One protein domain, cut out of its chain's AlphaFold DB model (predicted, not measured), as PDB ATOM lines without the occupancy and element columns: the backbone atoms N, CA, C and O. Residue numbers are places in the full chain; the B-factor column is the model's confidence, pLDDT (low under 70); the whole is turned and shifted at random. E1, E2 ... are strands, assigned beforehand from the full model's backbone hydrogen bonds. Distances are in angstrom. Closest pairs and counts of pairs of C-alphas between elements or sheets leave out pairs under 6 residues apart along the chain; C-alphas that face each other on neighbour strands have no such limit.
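This is residues 277 to 334, 345 to 363 and 374 to 453 of the 1203 residues of an uncharacterized protein of Elysia chlorotica (UniProt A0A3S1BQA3). Two sheets partly face to face make the body: a strongly twisted sheet of four strands, E1 E11 E3 E8, and a smaller one, E9 E2 E10, over one of its faces, while the unnamed stretch of residues 428 to 453 runs past its other face. Beyond one end of E3 comes the small hairpin of E4 and E5, and the hairpin of E6 and E7 sits far out as a separate small lobe, making the length. The printed part has 157 residues, with no named helix and twelve named strands, E1 to E12 in order; both larger sheets are antiparallel in the orders given. The class is all strand, though under half of the residues, 71, are in named elements. The whole is compact, with a radius of gyration of the C-alphas of 17.0 A, and elongated, spanning 54 by 33 by 32 A.

In the largest sheet E1, residues 281 to 289, is the antiparallel neighbour of E11, residues 410 to 415, with N 283 and O 413 at 2.8 A. E11 pairs with E3, residues 307 to 316, through N 312 and O 412 at 2.8 A. E3 pairs with E8, residues 379 to 389, through N 311 and O 385 at 2.8 A. In the second sheet E2, residues 294 to 305, has staggered pairing: with E10, residues 403 to 405, N 294 and O 405 at 2.8 A, and with E9, residues 393 to 397, N 301 and O 395 at 2.9 A. The closest C-alphas of E3 and E10 are those of Val 313 and Val 405, 7.2 A apart. Residues 283 to 284 of E1 pair antiparallel with residues 434 to 435.

E1 begins at C-alpha 281, (-3.854, 12.692, -37.984), and bends by 66 degrees at residue 286. E2 is 29.4 A long, E3 29.0 A and E8 25.7 A. E4, residues 321 to 323, and E5, residues 328 to 330, form a hairpin, as do E6, residues 350 to 352, and E7, residues 357 to 359. E12, residues 425 to 427, pairs with no named strand and ends at (12.280, 8.053, -31.653).

The C-alphas of Thr 347 and Thr 418, the two farthest apart, are 55.5 A apart. Residues 335 to 344 and 364 to 373 are not printed, with gaps of 15.5 A and 25.1 A between the C-alphas. Of the links printed whole, none is long. Mean pLDDT of the printed part is 76.6; 44 residues are under 70, among them 345 to 363.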
ATOM      1  N   PRO A 277       1.565  13.545 -30.041       67.88
ATOM      2  CA  PRO A 277       1.449  14.975 -30.353       67.88
ATOM      3  C   PRO A 277       0.028  15.557 -30.194       67.88
ATOM      4  O   PRO A 277      -0.183  16.734 -30.474       67.88
ATOM      5  N   GLY A 278      -0.962  14.762 -29.772       66.00
ATOM      6  CA  GLY A 278      -2.302  15.224 -29.373       66.00
ATOM      7  C   GLY A 278      -3.250  15.684 -30.492       66.00
ATOM      8  O   GLY A 278      -4.434  15.880 -30.226       66.00
ATOM      9  N   ALA A 279      -2.774  15.837 -31.729       71.25
ATOM     10  CA  ALA A 279      -3.596  16.188 -32.887       71.25
ATOM     11  C   ALA A 279      -4.178  14.945 -33.589       71.25
ATOM     12  O   ALA A 279      -3.508  13.915 -33.694       71.25
ATOM     13  N   ASN A 280      -5.397  15.068 -34.129       80.44
ATOM     14  CA  ASN A 280      -5.941  14.084 -35.071       80.44
ATOM     15  C   ASN A 280      -5.061  14.063 -36.328       80.44
ATOM     16  O   ASN A 280      -4.768  15.128 -36.875       80.44
ATOM     17  N   ALA A 281      -4.671  12.877 -36.787       80.88
ATOM     18  CA  ALA A 281      -3.854  12.692 -37.984       80.88
ATOM     19  C   ALA A 281      -3.936  11.244 -38.482       80.88
ATOM     20  O   ALA A 281      -4.171  10.315 -37.704       80.88
ATOM     21  N   ILE A 282      -3.692  11.065 -39.779       84.38
ATOM     22  CA  ILE A 282      -3.375   9.767 -40.367       84.38
ATOM     23  C   ILE A 282      -1.854   9.675 -40.461       84.38
ATOM     24  O   ILE A 282      -1.200  10.594 -40.955       84.38
ATOM     25  N   TYR A 283      -1.299   8.578 -39.961       85.19
ATOM     26  CA  TYR A 283       0.130   8.296 -39.942       85.19
ATOM     27  C   TYR A 283       0.434   7.214 -40.970       85.19
ATOM     28  O   TYR A 283      -0.099   6.112 -40.865       85.19
ATOM     29  N   VAL A 284       1.283   7.519 -41.949       86.56
ATOM     30  CA  VAL A 284       1.766   6.548 -42.938       86.56
ATOM     31  C   VAL A 284       3.004   5.852 -42.375       86.56
ATOM     32  O   VAL A 284       4.031   6.504 -42.156       86.56
ATOM     33  N   LEU A 285       2.905   4.542 -42.141       86.81
ATOM     34  CA  LEU A 285       3.949   3.721 -41.526       86.81
ATOM     35  C   LEU A 285       4.931   3.226 -42.582       86.81
ATOM     36  O   LEU A 285       4.861   2.083 -43.032       86.81
ATOM     37  N   GLN A 286       5.851   4.092 -42.999       77.81
ATOM     38  CA  GLN A 286       6.687   3.844 -44.176       77.81
ATOM     39  C   GLN A 286       7.482   2.524 -44.129       77.81
ATOM     40  O   GLN A 286       7.771   1.966 -45.187       77.81
ATOM     41  N   GLU A 287       7.838   2.017 -42.941       77.88
ATOM     42  CA  GLU A 287       8.554   0.738 -42.763       77.88
ATOM     43  C   GLU A 287       7.698  -0.517 -42.986       77.88
ATOM     44  O   GLU A 287       8.250  -1.604 -43.160       77.88
ATOM     45  N   VAL A 288       6.371  -0.384 -43.027       86.19
ATOM     46  CA  VAL A 288       5.443  -1.482 -43.332       86.19
ATOM     47  C   VAL A 288       4.982  -1.391 -44.793       86.19
ATOM     48  O   VAL A 288       3.791  -1.412 -45.089       86.19
ATOM     49  N   LEU A 289       5.956  -1.236 -45.699       84.19
ATOM     50  CA  LEU A 289       5.783  -1.231 -47.156       84.19
ATOM     51  C   LEU A 289       5.861  -2.667 -47.696       84.19
ATOM     52  O   LEU A 289       6.927  -3.297 -47.646       84.19
ATOM     53  N   PHE A 290       4.759  -3.167 -48.246       86.19
ATOM     54  CA  PHE A 290       4.638  -4.529 -48.754       86.19
ATOM     55  C   PHE A 290       5.403  -4.693 -50.085       86.19
ATOM     56  O   PHE A 290       5.198  -3.916 -51.020       86.19
ATOM     57  N   PRO A 291       6.342  -5.655 -50.192       74.50
ATOM     58  CA  PRO A 291       7.188  -5.820 -51.379       74.50
ATOM     59  C   PRO A 291       6.545  -6.677 -52.481       74.50
ATOM     60  O   PRO A 291       7.082  -6.739 -53.581       74.50
ATOM     61  N   SER A 292       5.449  -7.362 -52.171       80.38
ATOM     62  CA  SER A 292       4.778  -8.368 -52.992       80.38
ATOM     63  C   SER A 292       3.294  -8.402 -52.628       80.38
ATOM     64  O   SER A 292       2.901  -7.883 -51.582       80.38
ATOM     65  N   GLN A 293       2.478  -9.024 -53.480       86.06
ATOM     66  CA  GLN A 293       1.091  -9.324 -53.138       86.06
ATOM     67  C   GLN A 293       1.027 -10.373 -52.018       86.06
ATOM     68  O   GLN A 293       1.786 -11.345 -52.034       86.06
ATOM     69  N   GLY A 294       0.126 -10.191 -51.055       91.00
ATOM     70  CA  GLY A 294      -0.100 -11.160 -49.991       91.00
ATOM     71  C   GLY A 294      -1.214 -10.785 -49.013       91.00
ATOM     72  O   GLY A 294      -1.980  -9.852 -49.250       91.00
ATOM     73  N   ARG A 295      -1.284 -11.505 -47.887       92.62
ATOM     74  CA  ARG A 295      -2.262 -11.281 -46.809       92.62
ATOM     75  C   ARG A 295      -1.598 -11.062 -45.458       92.62
ATOM     76  O   ARG A 295      -0.640 -11.753 -45.109       92.62
ATOM     77  N   VAL A 296      -2.134 -10.128 -44.668       91.62
ATOM     78  CA  VAL A 296      -1.739  -9.916 -43.264       91.62
ATOM     79  C   VAL A 296      -2.767 -10.548 -42.330       91.62
ATOM     80  O   VAL A 296      -3.859 -10.009 -42.142       91.62
ATOM     81  N   TYR A 297      -2.394 -11.678 -41.724       87.44
ATOM     82  CA  TYR A 297      -3.224 -12.428 -40.770       87.44
ATOM     83  C   TYR A 297      -3.070 -11.955 -39.321       87.44
ATOM     84  O   TYR A 297      -3.997 -12.074 -38.520       87.44
ATOM     85  N   TRP A 298      -1.903 -11.414 -38.966       87.44
ATOM     86  CA  TRP A 298      -1.647 -10.848 -37.647       87.44
ATOM     87  C   TRP A 298      -0.550  -9.783 -37.694       87.44
ATOM     88  O   TRP A 298       0.305  -9.747 -38.583       87.44
ATOM     89  N   LEU A 299      -0.593  -8.900 -36.702       89.88
ATOM     90  CA  LEU A 299       0.409  -7.883 -36.431       89.88
ATOM     91  C   LEU A 299       0.949  -8.079 -35.014       89.88
ATOM     92  O   LEU A 299       0.255  -8.614 -34.150       89.88
ATOM     93  N   ARG A 300       2.164  -7.610 -34.748       85.25
ATOM     94  CA  ARG A 300       2.701  -7.493 -33.388       85.25
ATOM     95  C   ARG A 300       3.035  -6.042 -33.091       85.25
ATOM     96  O   ARG A 300       3.677  -5.382 -33.904       85.25
ATOM     97  N   ALA A 301       2.590  -5.533 -31.950       87.62
ATOM     98  CA  ALA A 301       2.736  -4.127 -31.594       87.62
ATOM     99  C   ALA A 301       3.042  -3.946 -30.111       87.62
ATOM    100  O   ALA A 301       2.618  -4.758 -29.294       87.62
ATOM    101  N   HIS A 302       3.688  -2.843 -29.743       85.44
ATOM    102  CA  HIS A 302       3.622  -2.361 -28.364       85.44
ATOM    103  C   HIS A 302       2.426  -1.422 -28.215       85.44
ATOM    104  O   HIS A 302       2.275  -0.474 -28.983       85.44
ATOM    105  N   VAL A 303       1.563  -1.697 -27.239       87.75
ATOM    106  CA  VAL A 303       0.370  -0.911 -26.921       87.75
ATOM    107  C   VAL A 303       0.648  -0.022 -25.712       87.75
ATOM    108  O   VAL A 303       1.013  -0.495 -24.636       87.75
ATOM    109  N   GLN A 304       0.430   1.277 -25.883       85.50
ATOM    110  CA  GLN A 304       0.529   2.281 -24.829       85.50
ATOM    111  C   GLN A 304      -0.803   2.466 -24.088       85.50
ATOM    112  O   GLN A 304      -0.806   2.557 -22.861       85.50
ATOM    113  N   THR A 305      -1.924   2.463 -24.815       88.00
ATOM    114  CA  THR A 305      -3.273   2.663 -24.260       88.00
ATOM    115  C   THR A 305      -4.242   1.655 -24.878       88.00
ATOM    116  O   THR A 305      -4.253   1.473 -26.096       88.00
ATOM    117  N   VAL A 306      -5.054   0.992 -24.050       89.94
ATOM    118  CA  VAL A 306      -6.064   0.016 -24.499       89.94
ATOM    119  C   VAL A 306      -7.272   0.693 -25.148       89.94
ATOM    120  O   VAL A 306      -7.671   1.787 -24.756       89.94
ATOM    121  N   GLY A 307      -7.890   0.023 -26.119       90.12
ATOM    122  CA  GLY A 307      -9.049   0.541 -26.847       90.12
ATOM    123  C   GLY A 307      -9.053   0.105 -28.307       90.12
ATOM    124  O   GLY A 307      -8.382  -0.854 -28.670       90.12
ATOM    125  N   ASN A 308      -9.791   0.817 -29.155       88.12
ATOM    126  CA  ASN A 308      -9.827   0.546 -30.593       88.12
ATOM    127  C   ASN A 308      -8.958   1.541 -31.362       88.12
ATOM    128  O   ASN A 308      -8.934   2.731 -31.037       88.12
ATOM    129  N   LEU A 309      -8.313   1.037 -32.409       89.00
ATOM    130  CA  LEU A 309      -7.496   1.768 -33.366       89.00
ATOM    131  C   LEU A 309      -8.010   1.494 -34.784       89.00
ATOM    132  O   LEU A 309      -8.495   0.398 -35.058       89.00
ATOM    133  N   LYS A 310      -7.891   2.449 -35.707       89.50
ATOM    134  CA  LYS A 310      -8.160   2.196 -37.127       89.50
ATOM    135  C   LYS A 310      -6.856   1.985 -37.884       89.50
ATOM    136  O   LYS A 310      -6.015   2.881 -37.937       89.50
ATOM    137  N   LEU A 311      -6.734   0.811 -38.489       91.69
ATOM    138  CA  LEU A 311      -5.650   0.430 -39.378       91.69
ATOM    139  C   LEU A 311      -6.124   0.566 -40.831       91.69
ATOM    140  O   LEU A 311      -7.251   0.198 -41.165       91.69
ATOM    141  N   LEU A 312      -5.268   1.113 -41.683       91.62
ATOM    142  CA  LEU A 312      -5.524   1.398 -43.091       91.62
ATOM    143  C   LEU A 312      -4.542   0.593 -43.942       91.62
ATOM    144  O   LEU A 312      -3.365   0.515 -43.591       91.62
ATOM    145  N   VAL A 313      -4.989   0.080 -45.087       93.81
ATOM    146  CA  VAL A 313      -4.082  -0.247 -46.197       93.81
ATOM    147  C   VAL A 313      -4.124   0.924 -47.171       93.81
ATOM    148  O   VAL A 313      -5.202   1.342 -47.604       93.81
ATOM    149  N   LEU A 314      -2.957   1.486 -47.469       89.88
ATOM    150  CA  LEU A 314      -2.784   2.648 -48.330       89.88
ATOM    151  C   LEU A 314      -2.028   2.223 -49.591       89.88
ATOM    152  O   LEU A 314      -0.863   1.843 -49.505       89.88
ATOM    153  N   SER A 315      -2.676   2.310 -50.750       90.50
ATOM    154  CA  SER A 315      -2.066   1.972 -52.041       90.50
ATOM    155  C   SER A 315      -1.476   3.213 -52.711       90.50
ATOM    156  O   SER A 315      -2.104   4.275 -52.664       90.50
ATOM    157  N   PRO A 316      -0.303   3.122 -53.353       87.00
ATOM    158  CA  PRO A 316       0.277   4.236 -54.087       87.00
ATOM    159  C   PRO A 316      -0.512   4.505 -55.377       87.00
ATOM    160  O   PRO A 316      -0.869   3.587 -56.114       87.00
ATOM    161  N   VAL A 317      -0.759   5.779 -55.678       84.56
ATOM    162  CA  VAL A 317      -1.438   6.244 -56.892       84.56
ATOM    163  C   VAL A 317      -0.507   7.143 -57.685       84.56
ATOM    164  O   VAL A 317      -0.120   8.224 -57.247       84.56
ATOM    165  N   CYS A 318      -0.202   6.708 -58.900       79.44
ATOM    166  CA  CYS A 318       0.638   7.424 -59.843       79.44
ATOM    167  C   CYS A 318      -0.165   7.797 -61.096       79.44
ATOM    168  O   CYS A 318      -0.993   7.024 -61.566       79.44
ATOM    169  N   GLY A 319       0.125   8.961 -61.687       76.81
ATOM    170  CA  GLY A 319      -0.360   9.308 -63.035       76.81
ATOM    171  C   GLY A 319       0.372   8.567 -64.168       76.81
ATOM    172  O   GLY A 319      -0.023   8.668 -65.322       76.81
ATOM    173  N   ASN A 320       1.440   7.841 -63.826       75.94
ATOM    174  CA  ASN A 320       2.184   6.904 -64.671       75.94
ATOM    175  C   ASN A 320       2.320   5.565 -63.905       75.94
ATOM    176  O   ASN A 320       1.629   5.363 -62.910       75.94
ATOM    177  N   ALA A 321       3.229   4.666 -64.291       77.31
ATOM    178  CA  ALA A 321       3.471   3.429 -63.545       77.31
ATOM    179  C   ALA A 321       4.092   3.686 -62.151       77.31
ATOM    180  O   ALA A 321       5.006   4.505 -61.998       77.31
ATOM    181  N   TYR A 322       3.620   2.960 -61.134       81.19
ATOM    182  CA  TYR A 322       4.268   2.885 -59.821       81.19
ATOM    183  C   TYR A 322       5.344   1.794 -59.828       81.19
ATOM    184  O   TYR A 322       5.063   0.651 -60.179       81.19
ATOM    185  N   CYS A 323       6.566   2.131 -59.412       74.62
ATOM    186  CA  CYS A 323       7.691   1.198 -59.406       74.62
ATOM    187  C   CYS A 323       8.122   0.894 -57.967       74.62
ATOM    188  O   CYS A 323       8.869   1.671 -57.363       74.62
ATOM    189  N   TYR A 324       7.649  -0.239 -57.437       71.00
ATOM    190  CA  TYR A 324       7.788  -0.621 -56.025       71.00
ATOM    191  C   TYR A 324       9.247  -0.732 -55.552       71.00
ATOM    192  O   TYR A 324       9.573  -0.275 -54.457       71.00
ATOM    193  N   GLU A 325      10.151  -1.258 -56.388       66.00
ATOM    194  CA  GLU A 325      11.580  -1.417 -56.066       66.00
ATOM    195  C   GLU A 325      12.261  -0.086 -55.730       66.00
ATOM    196  O   GLU A 325      13.097  -0.013 -54.832       66.00
ATOM    197  N   SER A 326      11.870   0.984 -56.428       65.19
ATOM    198  CA  SER A 326      12.392   2.339 -56.233       65.19
ATOM    199  C   SER A 326      11.407   3.282 -55.541       65.19
ATOM    200  O   SER A 326      11.622   4.492 -55.590       65.19
ATOM    201  N   ASN A 327      10.311   2.749 -54.986       69.75
ATOM    202  CA  ASN A 327       9.213   3.456 -54.321       69.75
ATOM    203  C   ASN A 327       8.864   4.829 -54.944       69.75
ATOM    204  O   ASN A 327       8.881   5.851 -54.258       69.75
ATOM    205  N   SER A 328       8.631   4.863 -56.262       73.75
ATOM    206  CA  SER A 328       8.476   6.106 -57.037       73.75
ATOM    207  C   SER A 328       7.602   5.935 -58.283       73.75
ATOM    208  O   SER A 328       7.627   4.892 -58.938       73.75
ATOM    209  N   CYS A 329       6.864   6.989 -58.642       75.69
ATOM    210  CA  CYS A 329       6.141   7.075 -59.912       75.69
ATOM    211  C   CYS A 329       7.109   7.360 -61.072       75.69
ATOM    212  O   CYS A 329       7.834   8.357 -61.040       75.69
ATOM    213  N   LYS A 330       7.088   6.541 -62.127       77.56
ATOM    214  CA  LYS A 330       7.906   6.719 -63.340       77.56
ATOM    215  C   LYS A 330       7.067   6.479 -64.596       77.56
ATOM    216  O   LYS A 330       6.078   5.760 -64.559       77.56
ATOM    217  N   ALA A 331       7.480   7.049 -65.730       75.94
ATOM    218  CA  ALA A 331       6.830   6.800 -67.027       75.94
ATOM    219  C   ALA A 331       6.853   5.309 -67.431       75.94
ATOM    220  O   ALA A 331       5.961   4.836 -68.123       75.94
ATOM    221  N   SER A 332       7.869   4.579 -66.971       70.81
ATOM    222  CA  SER A 332       8.033   3.135 -67.117       70.81
ATOM    223  C   SER A 332       8.847   2.613 -65.931       70.81
ATOM    224  O   SER A 332       9.739   3.316 -65.447       70.81
ATOM    225  N   CYS A 333       8.559   1.392 -65.477       65.56
ATOM    226  CA  CYS A 333       9.384   0.692 -64.484       65.56
ATOM    227  C   CYS A 333      10.522  -0.121 -65.111       65.56
ATOM    228  O   CYS A 333      11.396  -0.602 -64.396       65.56
ATOM    229  N   PHE A 334      10.556  -0.220 -66.441       62.09
ATOM    230  CA  PHE A 334      11.701  -0.747 -67.170       62.09
ATOM    231  C   PHE A 334      12.785   0.328 -67.274       62.09
ATOM    232  O   PHE A 334      12.505   1.482 -67.614       62.09
ATOM    233  N   CYS A 345      21.611  -9.855 -59.527       41.25
ATOM    234  CA  CYS A 345      22.564  -8.768 -59.632       41.25
ATOM    235  C   CYS A 345      23.540  -8.997 -60.786       41.25
ATOM    236  O   CYS A 345      23.826 -10.137 -61.156       41.25
ATOM    237  N   LEU A 346      24.042  -7.899 -61.358       49.03
ATOM    238  CA  LEU A 346      25.139  -7.953 -62.320       49.03
ATOM    239  C   LEU A 346      26.354  -8.630 -61.671       49.03
ATOM    240  O   LEU A 346      26.484  -8.651 -60.451       49.03
ATOM    241  N   THR A 347      27.271  -9.167 -62.472       47.69
ATOM    242  CA  THR A 347      28.425  -9.952 -61.984       47.69
ATOM    243  C   THR A 347      29.403  -9.178 -61.086       47.69
ATOM    244  O   THR A 347      30.302  -9.780 -60.504       47.69
ATOM    245  N   THR A 348      29.232  -7.861 -60.962       47.09
ATOM    246  CA  THR A 348      29.965  -6.958 -60.062       47.09
ATOM    247  C   THR A 348      29.204  -6.602 -58.782       47.09
ATOM    248  O   THR A 348      29.788  -5.991 -57.889       47.09
ATOM    249  N   ASP A 349      27.920  -6.953 -58.693       48.28
ATOM    250  CA  ASP A 349      26.960  -6.367 -57.760       48.28
ATOM    251  C   ASP A 349      26.441  -7.404 -56.752       48.28
ATOM    252  O   ASP A 349      26.130  -8.540 -57.109       48.28
ATOM    253  N   ALA A 350      26.291  -7.013 -55.484       47.28
ATOM    254  CA  ALA A 350      25.708  -7.854 -54.439       47.28
ATOM    255  C   ALA A 350      24.246  -7.461 -54.169       47.28
ATOM    256  O   ALA A 350      23.887  -6.285 -54.233       47.28
ATOM    257  N   PHE A 351      23.384  -8.425 -53.827       49.62
ATOM    258  CA  PHE A 351      22.008  -8.116 -53.426       49.62
ATOM    259  C   PHE A 351      21.995  -7.572 -51.993       49.62
ATOM    260  O   PHE A 351      22.108  -8.324 -51.022       49.62
ATOM    261  N   CYS A 352      21.855  -6.256 -51.838       49.19
ATOM    262  CA  CYS A 352      21.842  -5.630 -50.522       49.19
ATOM    263  C   CYS A 352      20.433  -5.732 -49.920       49.19
ATOM    264  O   CYS A 352      19.539  -4.943 -50.240       49.19
ATOM    265  N   SER A 353      20.242  -6.684 -49.003       40.56
ATOM    266  CA  SER A 353      18.952  -6.988 -48.358       40.56
ATOM    267  C   SER A 353      18.235  -5.762 -47.768       40.56
ATOM    268  O   SER A 353      17.018  -5.649 -47.896       40.56
ATOM    269  N   GLY A 354      18.975  -4.798 -47.206       43.19
ATOM    270  CA  GLY A 354      18.427  -3.543 -46.663       43.19
ATOM    271  C   GLY A 354      17.924  -2.524 -47.701       43.19
ATOM    272  O   GLY A 354      17.236  -1.572 -47.331       43.19
ATOM    273  N   LYS A 355      18.249  -2.704 -48.989       48.09
ATOM    274  CA  LYS A 355      17.736  -1.891 -50.109       48.09
ATOM    275  C   LYS A 355      16.725  -2.641 -50.979       48.09
ATOM    276  O   LYS A 355      15.981  -1.997 -51.709       48.09
ATOM    277  N   THR A 356      16.690  -3.977 -50.920       48.97
ATOM    278  CA  THR A 356      16.021  -4.845 -51.914       48.97
ATOM    279  C   THR A 356      16.486  -4.583 -53.356       48.97
ATOM    280  O   THR A 356      15.716  -4.736 -54.294       48.97
ATOM    281  N   THR A 357      17.748  -4.176 -53.531       49.69
ATOM    282  CA  THR A 357      18.367  -3.880 -54.833       49.69
ATOM    283  C   THR A 357      19.801  -4.402 -54.888       49.69
ATOM    284  O   THR A 357      20.437  -4.639 -53.859       49.69
ATOM    285  N   CYS A 358      20.328  -4.509 -56.101       50.75
ATOM    286  CA  CYS A 358      21.719  -4.852 -56.374       50.75
ATOM    287  C   CYS A 358      22.639  -3.624 -56.289       50.75
ATOM    288  O   CYS A 358      22.295  -2.564 -56.810       50.75
ATOM    289  N   ASP A 359      23.776  -3.751 -55.602       55.12
ATOM    290  CA  ASP A 359      24.784  -2.696 -55.414       55.12
ATOM    291  C   ASP A 359      26.171  -3.347 -55.173       55.12
ATOM    292  O   ASP A 359      26.276  -4.292 -54.388       55.12
ATOM    293  N   PRO A 360      27.247  -2.883 -55.840       56.66
ATOM    294  CA  PRO A 360      28.583  -3.502 -55.809       56.66
ATOM    295  C   PRO A 360      29.334  -3.435 -54.481       56.66
ATOM    296  O   PRO A 360      30.413  -4.010 -54.361       56.66
ATOM    297  N   THR A 361      28.816  -2.723 -53.481       57.16
ATOM    298  CA  THR A 361      29.558  -2.482 -52.235       57.16
ATOM    299  C   THR A 361      28.755  -2.750 -50.970       57.16
ATOM    300  O   THR A 361      29.350  -3.079 -49.945       57.16
ATOM    301  N   CYS A 362      27.430  -2.560 -50.999       53.28
ATOM    302  CA  CYS A 362      26.555  -2.499 -49.816       53.28
ATOM    303  C   CYS A 362      27.074  -1.588 -48.670       53.28
ATOM    304  O   CYS A 362      26.566  -1.658 -47.549       53.28
ATOM    305  N   SER A 363      28.076  -0.729 -48.904       45.78
ATOM    306  CA  SER A 363      28.974  -0.242 -47.843       45.78
ATOM    307  C   SER A 363      28.635   1.143 -47.288       45.78
ATOM    308  O   SER A 363      29.454   1.746 -46.601       45.78
ATOM    309  N   ILE A 374       7.468   8.588 -52.414       66.19
ATOM    310  CA  ILE A 374       6.101   8.943 -52.830       66.19
ATOM    311  C   ILE A 374       5.474   9.899 -51.794       66.19
ATOM    312  O   ILE A 374       5.397   9.537 -50.614       66.19
ATOM    313  N   PRO A 375       5.048  11.111 -52.200       71.88
ATOM    314  CA  PRO A 375       4.316  12.043 -51.348       71.88
ATOM    315  C   PRO A 375       3.025  11.435 -50.780       71.88
ATOM    316  O   PRO A 375       2.383  10.611 -51.422       71.88
ATOM    317  N   VAL A 376       2.604  11.854 -49.582       69.69
ATOM    318  CA  VAL A 376       1.430  11.255 -48.908       69.69
ATOM    319  C   VAL A 376       0.114  11.479 -49.675       69.69
ATOM    320  O   VAL A 376      -0.798  10.663 -49.585       69.69
ATOM    321  N   ASP A 377       0.037  12.524 -50.501       71.38
ATOM    322  CA  ASP A 377      -1.076  12.785 -51.424       71.38
ATOM    323  C   ASP A 377      -1.171  11.818 -52.607       71.38
ATOM    324  O   ASP A 377      -2.208  11.753 -53.267       71.38
ATOM    325  N   GLN A 378      -0.125  11.030 -52.836       78.62
ATOM    326  CA  GLN A 378      -0.081   9.948 -53.816       78.62
ATOM    327  C   GLN A 378      -0.354   8.581 -53.169       78.62
ATOM    328  O   GLN A 378       0.053   7.560 -53.709       78.62
ATOM    329  N   TYR A 379      -1.071   8.541 -52.039       84.19
ATOM    330  CA  TYR A 379      -1.687   7.320 -51.516       84.19
ATOM    331  C   TYR A 379      -3.213   7.437 -51.476       84.19
ATOM    332  O   TYR A 379      -3.762   8.471 -51.086       84.19
ATOM    333  N   ILE A 380      -3.893   6.349 -51.839       88.38
ATOM    334  CA  ILE A 380      -5.341   6.154 -51.717       88.38
ATOM    335  C   ILE A 380      -5.629   5.103 -50.647       88.38
ATOM    336  O   ILE A 380      -4.893   4.127 -50.508       88.38
ATOM    337  N   VAL A 381      -6.711   5.267 -49.887       90.62
ATOM    338  CA  VAL A 381      -7.146   4.212 -48.960       90.62
ATOM    339  C   VAL A 381      -7.745   3.045 -49.738       90.62
ATOM    340  O   VAL A 381      -8.808   3.186 -50.346       90.62
ATOM    341  N   LYS A 382      -7.098   1.883 -49.657       92.69
ATOM    342  CA  LYS A 382      -7.572   0.613 -50.216       92.69
ATOM    343  C   LYS A 382      -8.592  -0.055 -49.296       92.69
ATOM    344  O   LYS A 382      -9.669  -0.442 -49.735       92.69
ATOM    345  N   SER A 383      -8.274  -0.152 -48.006       93.31
ATOM    346  CA  SER A 383      -9.139  -0.770 -46.996       93.31
ATOM    347  C   SER A 383      -8.964  -0.130 -45.617       93.31
ATOM    348  O   SER A 383      -7.957   0.525 -45.335       93.31
ATOM    349  N   ILE A 384      -9.975  -0.298 -44.758       91.38
ATOM    350  CA  ILE A 384     -10.004   0.202 -43.377       91.38
ATOM    351  C   ILE A 384     -10.480  -0.929 -42.470       91.38
ATOM    352  O   ILE A 384     -11.584  -1.436 -42.650       91.38
ATOM    353  N   THR A 385      -9.688  -1.264 -41.454       91.38
ATOM    354  CA  THR A 385     -10.032  -2.264 -40.437       91.38
ATOM    355  C   THR A 385      -9.915  -1.660 -39.043       91.38
ATOM    356  O   THR A 385      -8.970  -0.935 -38.738       91.38
ATOM    357  N   THR A 386     -10.882  -1.950 -38.171       89.62
ATOM    358  CA  THR A 386     -10.794  -1.563 -36.755       89.62
ATOM    359  C   THR A 386     -10.085  -2.668 -35.983       89.62
ATOM    360  O   THR A 386     -10.550  -3.803 -35.960       89.62
ATOM    361  N   LEU A 387      -8.961  -2.327 -35.360       89.88
ATOM    362  CA  LEU A 387      -8.100  -3.224 -34.601       89.88
ATOM    363  C   LEU A 387      -8.300  -2.971 -33.102       89.88
ATOM    364  O   LEU A 387      -8.176  -1.836 -32.635       89.88
ATOM    365  N   ALA A 388      -8.621  -4.018 -32.347       90.31
ATOM    366  CA  ALA A 388      -8.747  -3.941 -30.894       90.31
ATOM    367  C   ALA A 388      -7.368  -4.083 -30.231       90.31
ATOM    368  O   ALA A 388      -6.595  -4.967 -30.591       90.31
ATOM    369  N   LEU A 389      -7.075  -3.232 -29.247       91.44
ATOM    370  CA  LEU A 389      -5.855  -3.247 -28.438       91.44
ATOM    371  C   LEU A 389      -6.216  -3.725 -27.013       91.44
ATOM    372  O   LEU A 389      -6.726  -2.924 -26.221       91.44
ATOM    373  N   PRO A 390      -6.023  -5.019 -26.686       87.50
ATOM    374  CA  PRO A 390      -6.645  -5.649 -25.513       87.50
ATOM    375  C   PRO A 390      -5.906  -5.408 -24.186       87.50
ATOM    376  O   PRO A 390      -6.516  -5.493 -23.122       87.50
ATOM    377  N   GLY A 391      -4.609  -5.105 -24.232       85.94
ATOM    378  CA  GLY A 391      -3.748  -4.873 -23.071       85.94
ATOM    379  C   GLY A 391      -2.606  -3.923 -23.424       85.94
ATOM    380  O   GLY A 391      -2.359  -3.682 -24.602       85.94
ATOM    381  N   THR A 392      -1.923  -3.364 -22.425       84.25
ATOM    382  CA  THR A 392      -0.706  -2.556 -22.631       84.25
ATOM    383  C   THR A 392       0.541  -3.443 -22.765       84.25
ATOM    384  O   THR A 392       0.497  -4.641 -22.481       84.25
ATOM    385  N   GLY A 393       1.661  -2.872 -23.216       78.12
ATOM    386  CA  GLY A 393       2.901  -3.613 -23.474       78.12
ATOM    387  C   GLY A 393       2.886  -4.353 -24.822       78.12
ATOM    388  O   GLY A 393       2.098  -3.986 -25.696       78.12
ATOM    389  N   PRO A 394       3.759  -5.352 -25.040       78.06
ATOM    390  CA  PRO A 394       3.779  -6.132 -26.278       78.06
ATOM    391  C   PRO A 394       2.488  -6.950 -26.443       78.06
ATOM    392  O   PRO A 394       2.083  -7.679 -25.543       78.06
ATOM    393  N   GLN A 395       1.854  -6.838 -27.608       84.38
ATOM    394  CA  GLN A 395       0.605  -7.504 -27.973       84.38
ATOM    395  C   GLN A 395       0.705  -8.111 -29.377       84.38
ATOM    396  O   GLN A 395       1.332  -7.539 -30.272       84.38
ATOM    397  N   ILE A 396       0.018  -9.235 -29.583       85.50
ATOM    398  CA  ILE A 396      -0.305  -9.757 -30.915       85.50
ATOM    399  C   ILE A 396      -1.739  -9.344 -31.237       85.50
ATOM    400  O   ILE A 396      -2.642  -9.510 -30.420       85.50
ATOM    401  N   LEU A 397      -1.932  -8.766 -32.418       88.31
ATOM    402  CA  LEU A 397      -3.168  -8.135 -32.854       88.31
ATOM    403  C   LEU A 397      -3.635  -8.820 -34.141       88.31
ATOM    404  O   LEU A 397      -2.995  -8.701 -35.184       88.31
ATOM    405  N   THR A 398      -4.748  -9.545 -34.075       87.12
ATOM    406  CA  THR A 398      -5.352 -10.244 -35.219       87.12
ATOM    407  C   THR A 398      -6.488  -9.404 -35.813       87.12
ATOM    408  O   THR A 398      -7.475  -9.161 -35.109       87.12
ATOM    409  N   PRO A 399      -6.396  -8.950 -37.076       87.00
ATOM    410  CA  PRO A 399      -7.524  -8.375 -37.805       87.00
ATOM    411  C   PRO A 399      -8.705  -9.355 -37.884       87.00
ATOM    412  O   PRO A 399      -8.503 -10.559 -38.007       87.00
ATOM    413  N   THR A 400      -9.943  -8.850 -37.850       85.88
ATOM    414  CA  THR A 400     -11.156  -9.689 -37.982       85.88
ATOM    415  C   THR A 400     -11.282 -10.335 -39.366       85.88
ATOM    416  O   THR A 400     -11.879 -11.397 -39.502       85.88
ATOM    417  N   ILE A 401     -10.738  -9.672 -40.388       86.88
ATOM    418  CA  ILE A 401     -10.608 -10.150 -41.765       86.88
ATOM    419  C   ILE A 401      -9.137  -9.916 -42.145       86.88
ATOM    420  O   ILE A 401      -8.633  -8.829 -41.830       86.88
ATOM    421  N   PRO A 402      -8.438 -10.877 -42.778       90.00
ATOM    422  CA  PRO A 402      -7.070 -10.677 -43.255       90.00
ATOM    423  C   PRO A 402      -6.968  -9.450 -44.167       90.00
ATOM    424  O   PRO A 402      -7.894  -9.144 -44.914       90.00
ATOM    425  N   LEU A 403      -5.848  -8.728 -44.109       92.94
ATOM    426  CA  LEU A 403      -5.659  -7.542 -44.951       92.94
ATOM    427  C   LEU A 403      -4.979  -7.946 -46.263       92.94
ATOM    428  O   LEU A 403      -3.799  -8.297 -46.240       92.94
ATOM    429  N   ASP A 404      -5.703  -7.870 -47.381       92.88
ATOM    430  CA  ASP A 404      -5.139  -8.047 -48.724       92.88
ATOM    431  C   ASP A 404      -4.257  -6.850 -49.111       92.88
ATOM    432  O   ASP A 404      -4.714  -5.702 -49.192       92.88
ATOM    433  N   VAL A 405      -2.987  -7.122 -49.393       92.94
ATOM    434  CA  VAL A 405      -1.958  -6.125 -49.706       92.94
ATOM    435  C   VAL A 405      -1.292  -6.457 -51.038       92.94
ATOM    436  O   VAL A 405      -1.046  -7.619 -51.338       92.94
ATOM    437  N   ASP A 406      -1.011  -5.436 -51.843       89.94
ATOM    438  CA  ASP A 406      -0.304  -5.543 -53.121       89.94
ATOM    439  C   ASP A 406       1.112  -4.951 -53.019       89.94
ATOM    440  O   ASP A 406       1.453  -4.239 -52.070       89.94
ATOM    441  N   ALA A 407       1.961  -5.230 -54.010       82.69
ATOM    442  CA  ALA A 407       3.318  -4.691 -54.058       82.69
ATOM    443  C   ALA A 407       3.302  -3.152 -54.142       82.69
ATOM    444  O   ALA A 407       2.882  -2.577 -55.147       82.69
ATOM    445  N   GLY A 408       3.802  -2.485 -53.100       80.94
ATOM    446  CA  GLY A 408       3.761  -1.028 -52.957       80.94
ATOM    447  C   GLY A 408       2.778  -0.506 -51.917       80.94
ATOM    448  O   GLY A 408       2.910   0.649 -51.515       80.94
ATOM    449  N   ASP A 409       1.832  -1.327 -51.454       89.50
ATOM    450  CA  ASP A 409       0.931  -0.935 -50.371       89.50
ATOM    451  C   ASP A 409       1.722  -0.653 -49.086       89.50
ATOM    452  O   ASP A 409       2.751  -1.274 -48.808       89.50
ATOM    453  N   VAL A 410       1.219   0.263 -48.263       89.25
ATOM    454  CA  VAL A 410       1.790   0.594 -46.954       89.25
ATOM    455  C   VAL A 410       0.693   0.633 -45.895       89.25
ATOM    456  O   VAL A 410      -0.446   1.008 -46.184       89.25
ATOM    457  N   LEU A 411       1.001   0.256 -44.650       92.00
ATOM    458  CA  LEU A 411       0.039   0.452 -43.563       92.00
ATOM    459  C   LEU A 411      -0.062   1.925 -43.154       92.00
ATOM    460  O   LEU A 411       0.931   2.646 -43.053       92.00
ATOM    461  N   GLY A 412      -1.285   2.354 -42.863       90.00
ATOM    462  CA  GLY A 412      -1.578   3.628 -42.220       90.00
ATOM    463  C   GLY A 412      -2.322   3.434 -40.903       90.00
ATOM    464  O   GLY A 412      -3.024   2.443 -40.723       90.00
ATOM    465  N   ILE A 413      -2.210   4.390 -39.987       89.31
ATOM    466  CA  ILE A 413      -3.009   4.433 -38.758       89.31
ATOM    467  C   ILE A 413      -3.782   5.748 -38.697       89.31
ATOM    468  O   ILE A 413      -3.187   6.820 -38.789       89.31
ATOM    469  N   GLU A 414      -5.096   5.678 -38.485       87.75
ATOM    470  CA  GLU A 414      -5.925   6.845 -38.170       87.75
ATOM    471  C   GLU A 414      -6.024   7.036 -36.648       87.75
ATOM    472  O   GLU A 414      -6.555   6.179 -35.937       87.75
ATOM    473  N   TYR A 415      -5.554   8.191 -36.159       82.31
ATOM    474  CA  TYR A 415      -5.743   8.643 -34.781       82.31
ATOM    475  C   TYR A 415      -6.689   9.836 -34.703       82.31
ATOM    476  O   TYR A 415      -6.539  10.831 -35.417       82.31
ATOM    477  N   THR A 416      -7.597   9.782 -33.731       76.38
ATOM    478  CA  THR A 416      -8.440  10.908 -33.326       76.38
ATOM    479  C   THR A 416      -8.432  11.057 -31.809       76.38
ATOM    480  O   THR A 416      -8.240  10.087 -31.082       76.38
ATOM    481  N   ALA A 417      -8.760  12.252 -31.319       66.62
ATOM    482  CA  ALA A 417      -8.981  12.536 -29.901       66.62
ATOM    483  C   ALA A 417     -10.143  11.738 -29.256       66.62
ATOM    484  O   ALA A 417     -10.384  11.872 -28.059       66.62
ATOM    485  N   THR A 418     -10.880  10.934 -30.034       61.59
ATOM    486  CA  THR A 418     -11.963  10.050 -29.572       61.59
ATOM    487  C   THR A 418     -11.622   8.557 -29.649       61.59
ATOM    488  O   THR A 418     -12.367   7.748 -29.099       61.59
ATOM    489  N   LEU A 419     -10.517   8.171 -30.300       62.72
ATOM    490  CA  LEU A 419     -10.034   6.790 -30.335       62.72
ATOM    491  C   LEU A 419      -9.157   6.525 -29.105       62.72
ATOM    492  O   LEU A 419      -8.131   7.170 -28.906       62.72
ATOM    493  N   ALA A 420      -9.585   5.585 -28.260       68.06
ATOM    494  CA  ALA A 420      -8.931   5.303 -26.980       68.06
ATOM    495  C   ALA A 420      -7.652   4.452 -27.106       68.06
ATOM    496  O   ALA A 420      -6.783   4.533 -26.240       68.06
ATOM    497  N   GLY A 421      -7.532   3.637 -28.161       84.31
ATOM    498  CA  GLY A 421      -6.382   2.757 -28.355       84.31
ATOM    499  C   GLY A 421      -5.171   3.507 -28.911       84.31
ATOM    500  O   GLY A 421      -5.314   4.235 -29.887       84.31
ATOM    501  N   GLN A 422      -3.985   3.311 -28.327       87.19
ATOM    502  CA  GLN A 422      -2.715   3.893 -28.788       87.19
ATOM    503  C   GLN A 422      -1.587   2.859 -28.760       87.19
ATOM    504  O   GLN A 422      -1.430   2.139 -27.773       87.19
ATOM    505  N   LEU A 423      -0.777   2.812 -29.819       88.56
ATOM    506  CA  LEU A 423       0.480   2.049 -29.850       88.56
ATOM    507  C   LEU A 423       1.612   2.855 -29.191       88.56
ATOM    508  O   LEU A 423       1.434   4.019 -28.870       88.56
ATOM    509  N   THR A 424       2.780   2.271 -28.951       86.56
ATOM    510  CA  THR A 424       3.927   3.016 -28.408       86.56
ATOM    511  C   THR A 424       4.692   3.739 -29.518       86.56
ATOM    512  O   THR A 424       4.988   3.146 -30.557       86.56
ATOM    513  N   LEU A 425       5.048   5.007 -29.280       85.12
ATOM    514  CA  LEU A 425       5.912   5.799 -30.161       85.12
ATOM    515  C   LEU A 425       7.386   5.701 -29.750       85.12
ATOM    516  O   LEU A 425       7.717   5.896 -28.580       85.12
ATOM    517  N   VAL A 426       8.272   5.478 -30.721       81.19
ATOM    518  CA  VAL A 426       9.730   5.371 -30.542       81.19
ATOM    519  C   VAL A 426      10.438   6.411 -31.414       81.19
ATOM    520  O   VAL A 426      10.075   6.600 -32.573       81.19
ATOM    521  N   THR A 427      11.454   7.096 -30.886       80.44
ATOM    522  CA  THR A 427      12.280   8.053 -31.653       80.44
ATOM    523  C   THR A 427      13.023   7.375 -32.808       80.44
ATOM    524  O   THR A 427      13.638   6.331 -32.601       80.44
ATOM    525  N   SER A 428      13.054   7.992 -33.994       70.69
ATOM    526  CA  SER A 428      13.759   7.461 -35.173       70.69
ATOM    527  C   SER A 428      14.627   8.518 -35.849       70.69
ATOM    528  O   SER A 428      14.138   9.582 -36.222       70.69
ATOM    529  N   SER A 429      15.891   8.179 -36.112       61.47
ATOM    530  CA  SER A 429      16.836   9.003 -36.879       61.47
ATOM    531  C   SER A 429      16.910   8.665 -38.375       61.47
ATOM    532  O   SER A 429      17.547   9.408 -39.118       61.47
ATOM    533  N   SER A 430      16.293   7.566 -38.826       56.44
ATOM    534  CA  SER A 430      16.434   7.055 -40.198       56.44
ATOM    535  C   SER A 430      15.184   7.245 -41.065       56.44
ATOM    536  O   SER A 430      15.296   7.807 -42.149       56.44
ATOM    537  N   THR A 431      14.001   6.777 -40.637       67.81
ATOM    538  CA  THR A 431      12.781   6.782 -41.485       67.81
ATOM    539  C   THR A 431      11.515   6.922 -40.613       67.81
ATOM    540  O   THR A 431      10.859   5.942 -40.276       67.81
ATOM    541  N   SER A 432      11.200   8.120 -40.118       74.69
ATOM    542  CA  SER A 432      10.015   8.319 -39.256       74.69
ATOM    543  C   SER A 432       8.693   8.171 -40.016       74.69
ATOM    544  O   SER A 432       8.653   8.393 -41.224       74.69
ATOM    545  N   ASP A 433       7.598   7.941 -39.295       82.50
ATOM    546  CA  ASP A 433       6.251   8.006 -39.870       82.50
ATOM    547  C   ASP A 433       5.943   9.420 -40.391       82.50
ATOM    548  O   ASP A 433       6.485  10.414 -39.884       82.50
ATOM    549  N   ILE A 434       5.043   9.526 -41.373       80.19
ATOM    550  CA  ILE A 434       4.570  10.818 -41.898       80.19
ATOM    551  C   ILE A 434       3.129  11.053 -41.451       80.19
ATOM    552  O   ILE A 434       2.268  10.211 -41.696       80.19
ATOM    553  N   ALA A 435       2.861  12.203 -40.829       80.06
ATOM    554  CA  ALA A 435       1.521  12.595 -40.396       80.06
ATOM    555  C   ALA A 435       0.839  13.521 -41.419       80.06
ATOM    556  O   ALA A 435       1.429  14.509 -41.857       80.06
ATOM    557  N   THR A 436      -0.422  13.252 -41.766       73.12
ATOM    558  CA  THR A 436      -1.256  14.157 -42.577       73.12
ATOM    559  C   THR A 436      -1.765  15.332 -41.736       73.12
ATOM    560  O   THR A 436      -2.468  15.111 -40.745       73.12
ATOM    561  N   ALA A 437      -1.513  16.571 -42.158       64.75
ATOM    562  CA  ALA A 437      -2.094  17.761 -41.538       64.75
ATOM    563  C   ALA A 437      -2.578  18.769 -42.604       64.75
ATOM    564  O   ALA A 437      -1.845  18.994 -43.569       64.75
ATOM    565  N   PRO A 438      -3.760  19.401 -42.427       60.59
ATOM    566  CA  PRO A 438      -4.787  19.113 -41.421       60.59
ATOM    567  C   PRO A 438      -5.594  17.840 -41.753       60.59
ATOM    568  O   PRO A 438      -5.746  17.455 -42.908       60.59
ATOM    569  N   TYR A 439      -6.107  17.175 -40.718       64.75
ATOM    570  CA  TYR A 439      -6.748  15.858 -40.812       64.75
ATOM    571  C   TYR A 439      -8.170  15.888 -41.399       64.75
ATOM    572  O   TYR A 439      -9.025  16.656 -40.952       64.75
ATOM    573  N   ALA A 440      -8.432  14.963 -42.325       63.38
ATOM    574  CA  ALA A 440      -9.761  14.549 -42.762       63.38
ATOM    575  C   ALA A 440      -9.932  13.048 -42.474       63.38
ATOM    576  O   ALA A 440      -8.988  12.283 -42.658       63.38
ATOM    577  N   THR A 441     -11.122  12.637 -42.029       76.19
ATOM    578  CA  THR A 441     -11.421  11.237 -41.683       76.19
ATOM    579  C   THR A 441     -11.183  10.296 -42.862       76.19
ATOM    580  O   THR A 441     -11.608  10.582 -43.983       76.19
ATOM    581  N   ALA A 442     -10.573   9.147 -42.589       79.31
ATOM    582  CA  ALA A 442     -10.274   8.124 -43.567       79.31
ATOM    583  C   ALA A 442     -11.538   7.464 -44.118       79.31
ATOM    584  O   ALA A 442     -12.369   6.936 -43.370       79.31
ATOM    585  N   ASN A 443     -11.644   7.458 -45.446       86.94
ATOM    586  CA  ASN A 443     -12.675   6.767 -46.208       86.94
ATOM    587  C   ASN A 443     -12.001   5.955 -47.321       86.94
ATOM    588  O   ASN A 443     -10.981   6.373 -47.862       86.94
ATOM    589  N   ILE A 444     -12.564   4.800 -47.678       90.19
ATOM    590  CA  ILE A 444     -12.054   3.996 -48.799       90.19
ATOM    591  C   ILE A 444     -12.165   4.817 -50.094       90.19
ATOM    592  O   ILE A 444     -13.171   5.488 -50.322       90.19
ATOM    593  N   GLY A 445     -11.121   4.788 -50.924       86.06
ATOM    594  CA  GLY A 445     -11.064   5.518 -52.190       86.06
ATOM    595  C   GLY A 445     -10.669   7.000 -52.096       86.06
ATOM    596  O   GLY A 445     -10.580   7.651 -53.134       86.06
ATOM    597  N   THR A 446     -10.403   7.564 -50.910       81.81
ATOM    598  CA  THR A 446      -9.906   8.951 -50.808       81.81
ATOM    599  C   THR A 446      -8.382   9.026 -50.845       81.81
ATOM    600  O   THR A 446      -7.713   8.281 -50.127       81.81
ATOM    601  N   THR A 447      -7.848   9.969 -51.627       77.00
ATOM    602  CA  THR A 447      -6.461  10.454 -51.536       77.00
ATOM    603  C   THR A 447      -6.385  11.695 -50.636       77.00
ATOM    604  O   THR A 447      -7.361  12.440 -50.506       77.00
ATOM    605  N   TYR A 448      -5.237  11.935 -49.995       70.38
ATOM    606  CA  TYR A 448      -5.091  12.987 -48.976       70.38
ATOM    607  C   TYR A 448      -4.276  14.181 -49.472       70.38
ATOM    608  O   TYR A 448      -3.052  14.171 -49.405       70.38
ATOM    609  N   ALA A 449      -4.950  15.236 -49.939       55.09
ATOM    610  CA  ALA A 449      -4.298  16.419 -50.501       55.09
ATOM    611  C   ALA A 449      -3.229  17.030 -49.568       55.09
ATOM    612  O   ALA A 449      -3.500  17.423 -48.430       55.09
ATOM    613  N   ASN A 450      -2.005  17.151 -50.079       51.47
ATOM    614  CA  ASN A 450      -0.846  17.574 -49.308       51.47
ATOM    615  C   ASN A 450      -0.890  19.074 -49.016       51.47
ATOM    616  O   ASN A 450      -0.707  19.912 -49.897       51.47
ATOM    617  N   THR A 451      -1.108  19.403 -47.745       48.72
ATOM    618  CA  THR A 451      -0.984  20.764 -47.207       48.72
ATOM    619  C   THR A 451      -0.017  20.820 -46.017       48.72
ATOM    620  O   THR A 451      -0.138  21.680 -45.148       48.72
ATOM    621  N   GLY A 452       1.002  19.947 -46.027       53.38
ATOM    622  CA  GLY A 452       2.115  19.984 -45.071       53.38
ATOM    623  C   GLY A 452       2.374  18.679 -44.323       53.38
ATOM    624  O   GLY A 452       2.621  18.721 -43.119       53.38
ATOM    625  N   GLY A 453       2.331  17.528 -45.005       58.88
ATOM    626  CA  GLY A 453       2.701  16.252 -44.386       58.88
ATOM    627  C   GLY A 453       4.165  16.261 -43.933       58.88
ATOM    628  O   GLY A 453       5.065  16.360 -44.768       58.88
TER     629      GLY A 453